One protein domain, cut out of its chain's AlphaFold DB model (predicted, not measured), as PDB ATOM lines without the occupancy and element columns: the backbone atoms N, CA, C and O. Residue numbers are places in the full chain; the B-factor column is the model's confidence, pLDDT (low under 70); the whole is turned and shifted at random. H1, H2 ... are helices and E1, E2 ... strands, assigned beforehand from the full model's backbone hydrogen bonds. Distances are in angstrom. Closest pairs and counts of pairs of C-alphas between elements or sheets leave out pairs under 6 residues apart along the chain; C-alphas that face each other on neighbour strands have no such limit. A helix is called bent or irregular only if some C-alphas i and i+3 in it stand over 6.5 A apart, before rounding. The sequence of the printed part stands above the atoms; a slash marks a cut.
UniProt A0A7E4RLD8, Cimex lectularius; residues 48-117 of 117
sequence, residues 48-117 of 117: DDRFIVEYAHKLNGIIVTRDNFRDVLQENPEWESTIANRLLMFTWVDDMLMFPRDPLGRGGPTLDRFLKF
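AT A GLANCE: This is residues 48 to 117 of the 117 residues of a protein of Cimex lectularius (UniProt A0A7E4RLD8). What would one see first? Three helices, H1, H2 and H3, gather at one end, where H1 and H3 meet nearly at right angles with H2 near both, while the small hairpin of E1 and E2 sticks out at the other end with residues 92 to 97. After the hairpin, a long stretch without named elements, residues 99 to 110, folds back to short H4, which lies near the end of H3. What is it made of? The printed part has 70 residues with four named helices and two named strands, in the order H1, H2, H3, E1, E2, H4; the sheet, E1 - E2, is antiparallel, and the class is mostly helix. The whole is compact, with a radius of gyration of the C-alphas of 12.5 A and spans of 34 by 26 by 19 A.

HOW THE PARTS SIT: How do the first helices stand? H1, residues 48 to 58, touches H3, residues 77 to 86, about perpendicular at 81 degrees; their closest C-alphas, those of His 57 and Thr 82, are 5.8 A apart. H2, residues 70 to 75, is close to H1 but not clearly touching, with the closest C-alphas, those of Arg 50 and Val 72, 6.6 A apart. H2 is also close to H3 but not clearly touching, with the closest C-alphas, those of Leu 73 and Glu 80, 6.1 A apart. How do the strands pair? E1, residues 91 to 93, and E2, residues 96 to 98, form an antiparallel hairpin at 148 degrees, with N 91 and O 98 at 2.9 A and N 93 and O 96 at 3.0 A, within hydrogen-bond range. Outside the named strands, residues 63 to 64 pair with residues 87 to 88, parallel. Where is the last helix? H4, residues 111 to 114, is close to H3 but not clearly touching: the closest C-alphas, those of Arg 86 and Phe 114, are 7.9 A apart. H4 is apart from H1, H2 and E1. Do the helix backbones hold? In H1 and H2 every O i to N i+4 pair is within hydrogen-bond range, in H3 4 of 6, and H4 is too short for such a pair.

IN THESE COORDINATES: Where does the first element begin? H1 begins at C-alpha 48, (265.595, 273.794, 325.163), and is 15.5 A long; H2 is 9.0 A long. How long is H3? It is 14.8 A long, and irregular, but only just: C-alphas 78 and 81 are 7.0 A apart. Where do the others lie? E1, 6.6 A long, begins at C-alpha 91, (278.426, 281.300, 340.328), and E2 is 6.2 A long. H4, 4.9 A long, ends at C-alpha 114, (288.081, 269.474, 332.371).

THE WHOLE: How large is it? The two C-alphas farthest apart, those of Glu 78 and Asp 94, are 36.7 A apart. Which links are long? Those from H1 to H2, 11 residues, and from E2 to H4, 12 residues, are long; the other three are tight. Is anything missing or unsure? The printed part has no cut, its mean pLDDT is 96.3, and no printed residue is under 70.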
ATOM      1  N   ASP A  48     264.257 273.397 325.612       95.19
ATOM      2  CA  ASP A  48     265.595 273.794 325.163       95.19
ATOM      3  C   ASP A  48     266.705 272.909 325.727       95.19
ATOM      4  O   ASP A  48     267.701 272.662 325.045       95.19
ATOM      5  N   ASP A  49     266.497 272.354 326.919       96.56
ATOM      6  CA  ASP A  49     267.451 271.475 327.595       96.56
ATOM      7  C   ASP A  49     267.796 270.248 326.747       96.56
ATOM      8  O   ASP A  49     268.957 269.846 326.679       96.56
ATOM      9  N   ARG A  50     266.821 269.714 325.997       97.00
ATOM     10  CA  ARG A  50     267.058 268.607 325.056       97.00
ATOM     11  C   ARG A  50     268.048 269.003 323.963       97.00
ATOM     12  O   ARG A  50     268.954 268.233 323.671       97.00
ATOM     13  N   PHE A  51     267.915 270.203 323.394       97.88
ATOM     14  CA  PHE A  51     268.840 270.691 322.365       97.88
ATOM     15  C   PHE A  51     270.243 270.908 322.934       97.88
ATOM     16  O   PHE A  51     271.225 270.543 322.289       97.88
ATOM     17  N   ILE A  52     270.340 271.469 324.143       98.12
ATOM     18  CA  ILE A  52     271.614 271.709 324.831       98.12
ATOM     19  C   ILE A  52     272.346 270.384 325.076       98.12
ATOM     20  O   ILE A  52     273.509 270.235 324.691       98.12
ATOM     21  N   VAL A  53     271.661 269.414 325.688       97.94
ATOM     22  CA  VAL A  53     272.232 268.110 326.038       97.94
ATOM     23  C   VAL A  53     272.578 267.305 324.789       97.94
ATOM     24  O   VAL A  53     273.689 266.783 324.696       97.94
ATOM     25  N   GLU A  54     271.678 267.238 323.805       97.56
ATOM     26  CA  GLU A  54     271.904 266.503 322.559       97.56
ATOM     27  C   GLU A  54     273.103 267.067 321.785       97.56
ATOM     28  O   GLU A  54     273.960 266.310 321.323       97.56
ATOM     29  N   TYR A  55     273.198 268.395 321.664       97.62
ATOM     30  CA  TYR A  55     274.298 269.050 320.957       97.62
ATOM     31  C   TYR A  55     275.642 268.797 321.645       97.62
ATOM     32  O   TYR A  55     276.617 268.426 320.985       97.62
ATOM     33  N   ALA A  56     275.696 268.943 322.971       97.44
ATOM     34  CA  ALA A  56     276.900 268.650 323.737       97.44
ATOM     35  C   ALA A  56     277.281 267.167 323.655       97.44
ATOM     36  O   ALA A  56     278.451 266.852 323.461       97.44
ATOM     37  N   HIS A  57     276.311 266.254 323.727       96.88
ATOM     38  CA  HIS A  57     276.555 264.823 323.573       96.88
ATOM     39  C   HIS A  57     277.163 264.493 322.202       96.88
ATOM     40  O   HIS A  57     278.210 263.853 322.134       96.88
ATOM     41  N   LYS A  58     276.563 264.996 321.113       96.69
ATOM     42  CA  LYS A  58     277.021 264.753 319.733       96.69
ATOM     43  C   LYS A  58     278.430 265.270 319.454       96.69
ATOM     44  O   LYS A  58     279.132 264.692 318.629       96.69
ATOM     45  N   LEU A  59     278.834 266.357 320.108       96.25
ATOM     46  CA  LEU A  59     280.142 266.980 319.900       96.25
ATOM     47  C   LEU A  59     281.160 266.664 321.000       96.25
ATOM     48  O   LEU A  59     282.234 267.259 320.993       96.25
ATOM     49  N   ASN A  60     280.833 265.776 321.946       95.44
ATOM     50  CA  ASN A  60     281.623 265.562 323.166       95.44
ATOM     51  C   ASN A  60     281.949 266.870 323.917       95.44
ATOM     52  O   ASN A  60     282.992 267.006 324.545       95.44
ATOM     53  N   GLY A  61     281.033 267.835 323.864       96.56
ATOM     54  CA  GLY A  61     281.185 269.142 324.481       96.56
ATOM     55  C   GLY A  61     280.842 269.165 325.970       96.56
ATOM     56  O   GLY A  61     280.211 268.262 326.525       96.56
ATOM     57  N   ILE A  62     281.234 270.271 326.593       98.06
ATOM     58  CA  ILE A  62     280.905 270.634 327.970       98.06
ATOM     59  C   ILE A  62     279.658 271.510 327.976       98.06
ATOM     60  O   ILE A  62     279.525 272.414 327.148       98.06
ATOM     61  N   ILE A  63     278.771 271.284 328.941       98.25
ATOM     62  CA  ILE A  63     277.584 272.108 329.152       98.25
ATOM     63  C   ILE A  63     277.839 273.043 330.330       98.25
ATOM     64  O   ILE A  63     278.049 272.596 331.455       98.25
ATOM     65  N   VAL A  64     277.785 274.350 330.085       98.31
ATOM     66  CA  VAL A  64     277.871 275.366 331.140       98.31
ATOM     67  C   VAL A  64     276.462 275.691 331.626       98.31
ATOM     68  O   VAL A  64     275.687 276.321 330.910       98.31
ATOM     69  N   THR A  65     276.106 275.245 332.828       98.06
ATOM     70  CA  THR A  65     274.760 275.429 333.394       98.06
ATOM     71  C   THR A  65     274.774 275.248 334.911       98.06
ATOM     72  O   THR A  65     275.719 274.704 335.477       98.06
ATOM     73  N   ARG A  66     273.704 275.683 335.578       97.25
ATOM     74  CA  ARG A  66     273.421 275.336 336.981       97.25
ATOM     75  C   ARG A  66     272.335 274.263 337.120       97.25
ATOM     76  O   ARG A  66     272.046 273.856 338.243       97.25
ATOM     77  N   ASP A  67     271.730 273.837 336.013       96.88
ATOM     78  CA  ASP A  67     270.740 272.763 336.001       96.88
ATOM     79  C   ASP A  67     271.415 271.383 336.029       96.88
ATOM     80  O   ASP A  67     272.531 271.211 335.544       96.88
ATOM     81  N   ASN A  68     270.723 270.401 336.600       95.62
ATOM     82  CA  ASN A  68     271.133 269.001 336.618       95.62
ATOM     83  C   ASN A  68     270.389 268.146 335.577       95.62
ATOM     84  O   ASN A  68     270.687 266.958 335.479       95.62
ATOM     85  N   PHE A  69     269.408 268.701 334.851       96.62
ATOM     86  CA  PHE A  69     268.696 268.043 333.746       96.62
ATOM     87  C   PHE A  69     268.099 266.669 334.116       96.62
ATOM     88  O   PHE A  69     268.147 265.709 333.345       96.62
ATOM     89  N   ARG A  70     267.575 266.528 335.342       94.06
ATOM     90  CA  ARG A  70     267.132 265.226 335.889       94.06
ATOM     91  C   ARG A  70     265.976 264.601 335.115       94.06
ATOM     92  O   ARG A  70     265.837 263.383 335.104       94.06
ATOM     93  N   ASP A  71     265.116 265.429 334.551       94.25
ATOM     94  CA  ASP A  71     264.007 265.049 333.684       94.25
ATOM     95  C   ASP A  71     264.507 264.588 332.311       94.25
ATOM     96  O   ASP A  71     264.108 263.531 331.835       94.25
ATOM     97  N   VAL A  72     265.471 265.301 331.731       94.12
ATOM     98  CA  VAL A  72     266.117 264.929 330.468       94.12
ATOM     99  C   VAL A  72     266.843 263.577 330.574       94.12
ATOM    100  O   VAL A  72     266.764 262.777 329.643       94.12
ATOM    101  N   LEU A  73     267.478 263.256 331.715       91.88
ATOM    102  CA  LEU A  73     268.041 261.910 331.957       91.88
ATOM    103  C   LEU A  73     266.979 260.808 331.955       91.88
ATOM    104  O   LEU A  73     267.249 259.705 331.489       91.88
ATOM    105  N   GLN A  74     265.798 261.081 332.514       92.56
ATOM    106  CA  GLN A  74     264.714 260.095 332.559       92.56
ATOM    107  C   GLN A  74     264.162 259.808 331.161       92.56
ATOM    108  O   GLN A  74     263.706 258.697 330.902       92.56
ATOM    109  N   GLU A  75     264.216 260.793 330.263       92.44
ATOM    110  CA  GLU A  75     263.795 260.641 328.871       92.44
ATOM    111  C   GLU A  75     264.805 259.859 328.030       92.44
ATOM    112  O   GLU A  75     264.403 259.022 327.221       92.44
ATOM    113  N   ASN A  76     266.105 260.126 328.204       92.94
ATOM    114  CA  ASN A  76     267.156 259.441 327.462       92.94
ATOM    115  C   ASN A  76     268.391 259.130 328.337       92.94
ATOM    116  O   ASN A  76     269.258 259.994 328.517       92.94
ATOM    117  N   PRO A  77     268.534 257.875 328.806       93.12
ATOM    118  CA  PRO A  77     269.690 257.436 329.586       93.12
ATOM    119  C   PRO A  77     271.037 257.543 328.856       93.12
ATOM    120  O   PRO A  77     272.072 257.637 329.512       93.12
ATOM    121  N   GLU A  78     271.074 257.585 327.517       95.50
ATOM    122  CA  GLU A  78     272.333 257.729 326.758       95.50
ATOM    123  C   GLU A  78     273.072 259.039 327.084       95.50
ATOM    124  O   GLU A  78     274.295 259.148 326.939       95.50
ATOM    125  N   TRP A  79     272.338 260.042 327.568       96.88
ATOM    126  CA  TRP A  79     272.880 261.341 327.943       96.88
ATOM    127  C   TRP A  79     273.455 261.391 329.360       96.88
ATOM    128  O   TRP A  79     274.099 262.386 329.705       96.88
ATOM    129  N   GLU A  80     273.314 260.323 330.151       96.06
ATOM    130  CA  GLU A  80     273.843 260.236 331.517       96.06
ATOM    131  C   GLU A  80     275.338 260.564 331.558       96.06
ATOM    132  O   GLU A  80     275.770 261.389 332.357       96.06
ATOM    133  N   SER A  81     276.130 259.998 330.640       95.31
ATOM    134  CA  SER A  81     277.576 260.247 330.597       95.31
ATOM    135  C   SER A  81     277.925 261.719 330.343       95.31
ATOM    136  O   SER A  81     278.857 262.236 330.965       95.31
ATOM    137  N   THR A  82     277.171 262.407 329.476       96.44
ATOM    138  CA  THR A  82     277.328 263.844 329.214       96.44
ATOM    139  C   THR A  82     277.027 264.641 330.473       96.44
ATOM    140  O   THR A  82     277.798 265.516 330.851       96.44
ATOM    141  N   ILE A  83     275.915 264.335 331.131       96.44
ATOM    142  CA  ILE A  83     275.409 265.148 332.231       96.44
ATOM    143  C   ILE A  83     276.212 264.898 333.513       96.44
ATOM    144  O   ILE A  83     276.583 265.842 334.202       96.44
ATOM    145  N   ALA A  84     276.584 263.652 333.795       95.38
ATOM    146  CA  ALA A  84     277.375 263.310 334.971       95.38
ATOM    147  C   ALA A  84     278.822 263.825 334.894       95.38
ATOM    148  O   ALA A  84     279.387 264.214 335.913       95.38
ATOM    149  N   ASN A  85     279.435 263.831 333.702       96.31
ATOM    150  CA  ASN A  85     280.879 264.064 333.572       96.31
ATOM    151  C   ASN A  85     281.255 265.373 332.874       96.31
ATOM    152  O   ASN A  85     282.433 265.721 332.863       96.31
ATOM    153  N   ARG A  86     280.302 266.080 332.251       97.06
ATOM    154  CA  ARG A  86     280.588 267.259 331.413       97.06
ATOM    155  C   ARG A  86     279.705 268.472 331.722       97.06
ATOM    156  O   ARG A  86     279.655 269.398 330.914       97.06
ATOM    157  N   LEU A  87     279.055 268.513 332.888       97.50
ATOM    158  CA  LEU A  87     278.448 269.743 333.399       97.50
ATOM    159  C   LEU A  87     279.485 270.621 334.104       97.50
ATOM    160  O   LEU A  87     280.206 270.167 334.989       97.50
ATOM    161  N   LEU A  88     279.523 271.900 333.739       98.25
ATOM    162  CA  LEU A  88     280.322 272.926 334.395       98.25
ATOM    163  C   LEU A  88     279.406 273.949 335.059       98.25
ATOM    164  O   LEU A  88     278.839 274.824 334.399       98.25
ATOM    165  N   MET A  89     279.297 273.846 336.380       98.00
ATOM    166  CA  MET A  89     278.598 274.842 337.184       98.00
ATOM    167  C   MET A  89     279.414 276.127 337.316       98.00
ATOM    168  O   MET A  89     280.634 276.142 337.164       98.00
ATOM    169  N   PHE A  90     278.722 277.214 337.630       98.25
ATOM    170  CA  PHE A  90     279.312 278.522 337.873       98.25
ATOM    171  C   PHE A  90     278.514 279.270 338.939       98.25
ATOM    172  O   PHE A  90     277.360 278.935 339.226       98.25
ATOM    173  N   THR A  91     279.113 280.318 339.489       98.19
ATOM    174  CA  THR A  91     278.426 281.300 340.328       98.19
ATOM    175  C   THR A  91     278.692 282.707 339.815       98.19
ATOM    176  O   THR A  91     279.702 282.954 339.160       98.19
ATOM    177  N   TRP A  92     277.781 283.620 340.134       97.69
ATOM    178  CA  TRP A  92     277.994 285.053 339.980       97.69
ATOM    179  C   TRP A  92     278.260 285.667 341.352       97.69
ATOM    180  O   TRP A  92     277.594 285.308 342.326       97.69
ATOM    181  N   VAL A  93     279.234 286.568 341.421       97.81
ATOM    182  CA  VAL A  93     279.469 287.471 342.554       97.81
ATOM    183  C   VAL A  93     279.484 288.873 341.964       97.81
ATOM    184  O   VAL A  93     280.431 289.229 341.266       97.81
ATOM    185  N   ASP A  94     278.396 289.615 342.163       96.44
ATOM    186  CA  ASP A  94     278.100 290.837 341.405       96.44
ATOM    187  C   ASP A  94     278.192 290.571 339.885       96.44
ATOM    188  O   ASP A  94     277.574 289.627 339.386       96.44
ATOM    189  N   ASP A  95     279.008 291.341 339.162       95.75
ATOM    190  CA  ASP A  95     279.245 291.195 337.718       95.75
ATOM    191  C   ASP A  95     280.370 290.193 337.383       95.75
ATOM    192  O   ASP A  95     280.844 290.123 336.246       95.75
ATOM    193  N   MET A  96     280.835 289.406 338.359       97.81
ATOM    194  CA  MET A  96     281.924 288.445 338.178       97.81
ATOM    195  C   MET A  96     281.403 287.019 338.011       97.81
ATOM    196  O   MET A  96     280.885 286.413 338.950       97.81
ATOM    197  N   LEU A  97     281.616 286.449 336.824       97.50
ATOM    198  CA  LEU A  97     281.385 285.031 336.556       97.50
ATOM    199  C   LEU A  97     282.557 284.191 337.075       97.50
ATOM    200  O   LEU A  97     283.697 284.367 336.645       97.50
ATOM    201  N   MET A  98     282.279 283.244 337.970       98.19
ATOM    202  CA  MET A  98     283.286 282.393 338.600       98.19
ATOM    203  C   MET A  98     282.999 280.909 338.362       98.19
ATOM    204  O   MET A  98     281.882 280.434 338.576       98.19
ATOM    205  N   PHE A  99     284.041 280.167 337.986       98.19
ATOM    206  CA  PHE A  99     284.003 278.715 337.798       98.19
ATOM    207  C   PHE A  99     284.763 277.991 338.920       98.19
ATOM    208  O   PHE A  99     285.799 278.491 339.373       98.19
ATOM    209  N   PRO A 100     284.300 276.805 339.359       97.94
ATOM    210  CA  PRO A 100     285.026 275.988 340.321       97.94
ATOM    211  C   PRO A 100     286.336 275.480 339.712       97.94
ATOM    212  O   PRO A 100     286.399 275.114 338.537       97.94
ATOM    213  N   ARG A 101     287.399 275.426 340.521       98.00
ATOM    214  CA  ARG A 101     288.685 274.840 340.098       98.00
ATOM    215  C   ARG A 101     288.629 273.312 340.018       98.00
ATOM    216  O   ARG A 101     289.478 272.722 339.355       98.00
ATOM    217  N   ASP A 102     287.624 272.714 340.645       97.88
ATOM    218  CA  ASP A 102     287.331 271.290 340.776       97.88
ATOM    219  C   ASP A 102     285.894 270.971 340.300       97.88
ATOM    220  O   ASP A 102     285.020 270.687 341.120       97.88
ATOM    221  N   PRO A 103     285.603 271.001 338.980       97.62
ATOM    222  CA  PRO A 103     284.232 270.883 338.458       97.62
ATOM    223  C   PRO A 103     283.476 269.614 338.869       97.62
ATOM    224  O   PRO A 103     282.258 269.649 338.990       97.62
ATOM    225  N   LEU A 104     284.196 268.511 339.110       97.00
ATOM    226  CA  LEU A 104     283.639 267.225 339.560       97.00
ATOM    227  C   LEU A 104     284.060 266.884 341.005       97.00
ATOM    228  O   LEU A 104     284.142 265.716 341.387       97.00
ATOM    229  N   GLY A 105     284.366 267.904 341.812       97.12
ATOM    230  CA  GLY A 105     284.810 267.771 343.200       97.12
ATOM    231  C   GLY A 105     286.278 267.361 343.355       97.12
ATOM    232  O   GLY A 105     287.005 267.157 342.384       97.12
ATOM    233  N   ARG A 106     286.726 267.220 344.612       95.56
ATOM    234  CA  ARG A 106     288.151 267.048 344.981       95.56
ATOM    235  C   ARG A 106     288.873 265.880 344.301       95.56
ATOM    236  O   ARG A 106     290.081 265.955 344.118       95.56
ATOM    237  N   GLY A 107     288.158 264.796 343.993       96.12
ATOM    238  CA  GLY A 107     288.717 263.624 343.306       96.12
ATOM    239  C   GLY A 107     288.697 263.727 341.778       96.12
ATOM    240  O   GLY A 107     289.210 262.839 341.103       96.12
ATOM    241  N   GLY A 108     288.080 264.778 341.236       96.00
ATOM    242  CA  GLY A 108     287.920 265.010 339.810       96.00
ATOM    243  C   GLY A 108     289.103 265.737 339.159       96.00
ATOM    244  O   GLY A 108     290.123 266.018 339.795       96.00
ATOM    245  N   PRO A 109     288.988 266.053 337.859       97.06
ATOM    246  CA  PRO A 109     289.988 266.837 337.148       97.06
ATOM    247  C   PRO A 109     290.003 268.296 337.625       97.06
ATOM    248  O   PRO A 109     288.996 268.837 338.079       97.06
ATOM    249  N   THR A 110     291.141 268.966 337.434       98.00
ATOM    250  CA  THR A 110     291.192 270.431 337.514       98.00
ATOM    251  C   THR A 110     290.359 271.051 336.393       98.00
ATOM    252  O   THR A 110     290.192 270.436 335.338       98.00
ATOM    253  N   LEU A 111     289.907 272.295 336.567       98.00
ATOM    254  CA  LEU A 111     289.179 273.037 335.532       98.00
ATOM    255  C   LEU A 111     289.916 273.035 334.182       98.00
ATOM    256  O   LEU A 111     289.309 272.766 333.152       98.00
ATOM    257  N   ASP A 112     291.237 273.236 334.180       97.75
ATOM    258  CA  ASP A 112     292.030 273.256 332.942       97.75
ATOM    259  C   ASP A 112     292.083 271.898 332.233       97.75
ATOM    260  O   ASP A 112     292.246 271.839 331.016       97.75
ATOM    261  N   ARG A 113     291.996 270.792 332.984       96.94
ATOM    262  CA  ARG A 113     291.892 269.446 332.405       96.94
ATOM    263  C   ARG A 113     290.474 269.167 331.935       96.94
ATOM    264  O   ARG A 113     290.303 268.587 330.873       96.94
ATOM    265  N   PHE A 114     289.487 269.605 332.706       97.12
ATOM    266  CA  PHE A 114     288.081 269.474 332.371       97.12
ATOM    267  C   PHE A 114     287.762 270.190 331.053       97.12
ATOM    268  O   PHE A 114     287.158 269.602 330.177       97.12
ATOM    269  N   LEU A 115     288.256 271.411 330.833       96.12
ATOM    270  CA  LEU A 115     288.007 272.185 329.607       96.12
ATOM    271  C   LEU A 115     288.708 271.655 328.338       96.12
ATOM    272  O   LEU A 115     288.562 272.258 327.277       96.12
ATOM    273  N   LYS A 116     289.476 270.563 328.434       92.38
ATOM    274  CA  LYS A 116     290.180 269.927 327.305       92.38
ATOM    275  C   LYS A 116     289.466 268.687 326.751       92.38
ATOM    276  O   LYS A 116     290.098 267.957 325.988       92.38
ATOM    277  N   PHE A 117     288.224 268.431 327.176       76.12
ATOM    278  CA  PHE A 117     287.376 267.389 326.582       76.12
ATOM    279  C   PHE A 117     287.237 267.548 325.063       76.12
ATOM    280  O   PHE A 117     287.227 268.705 324.580       76.12
TER     281      PHE A 117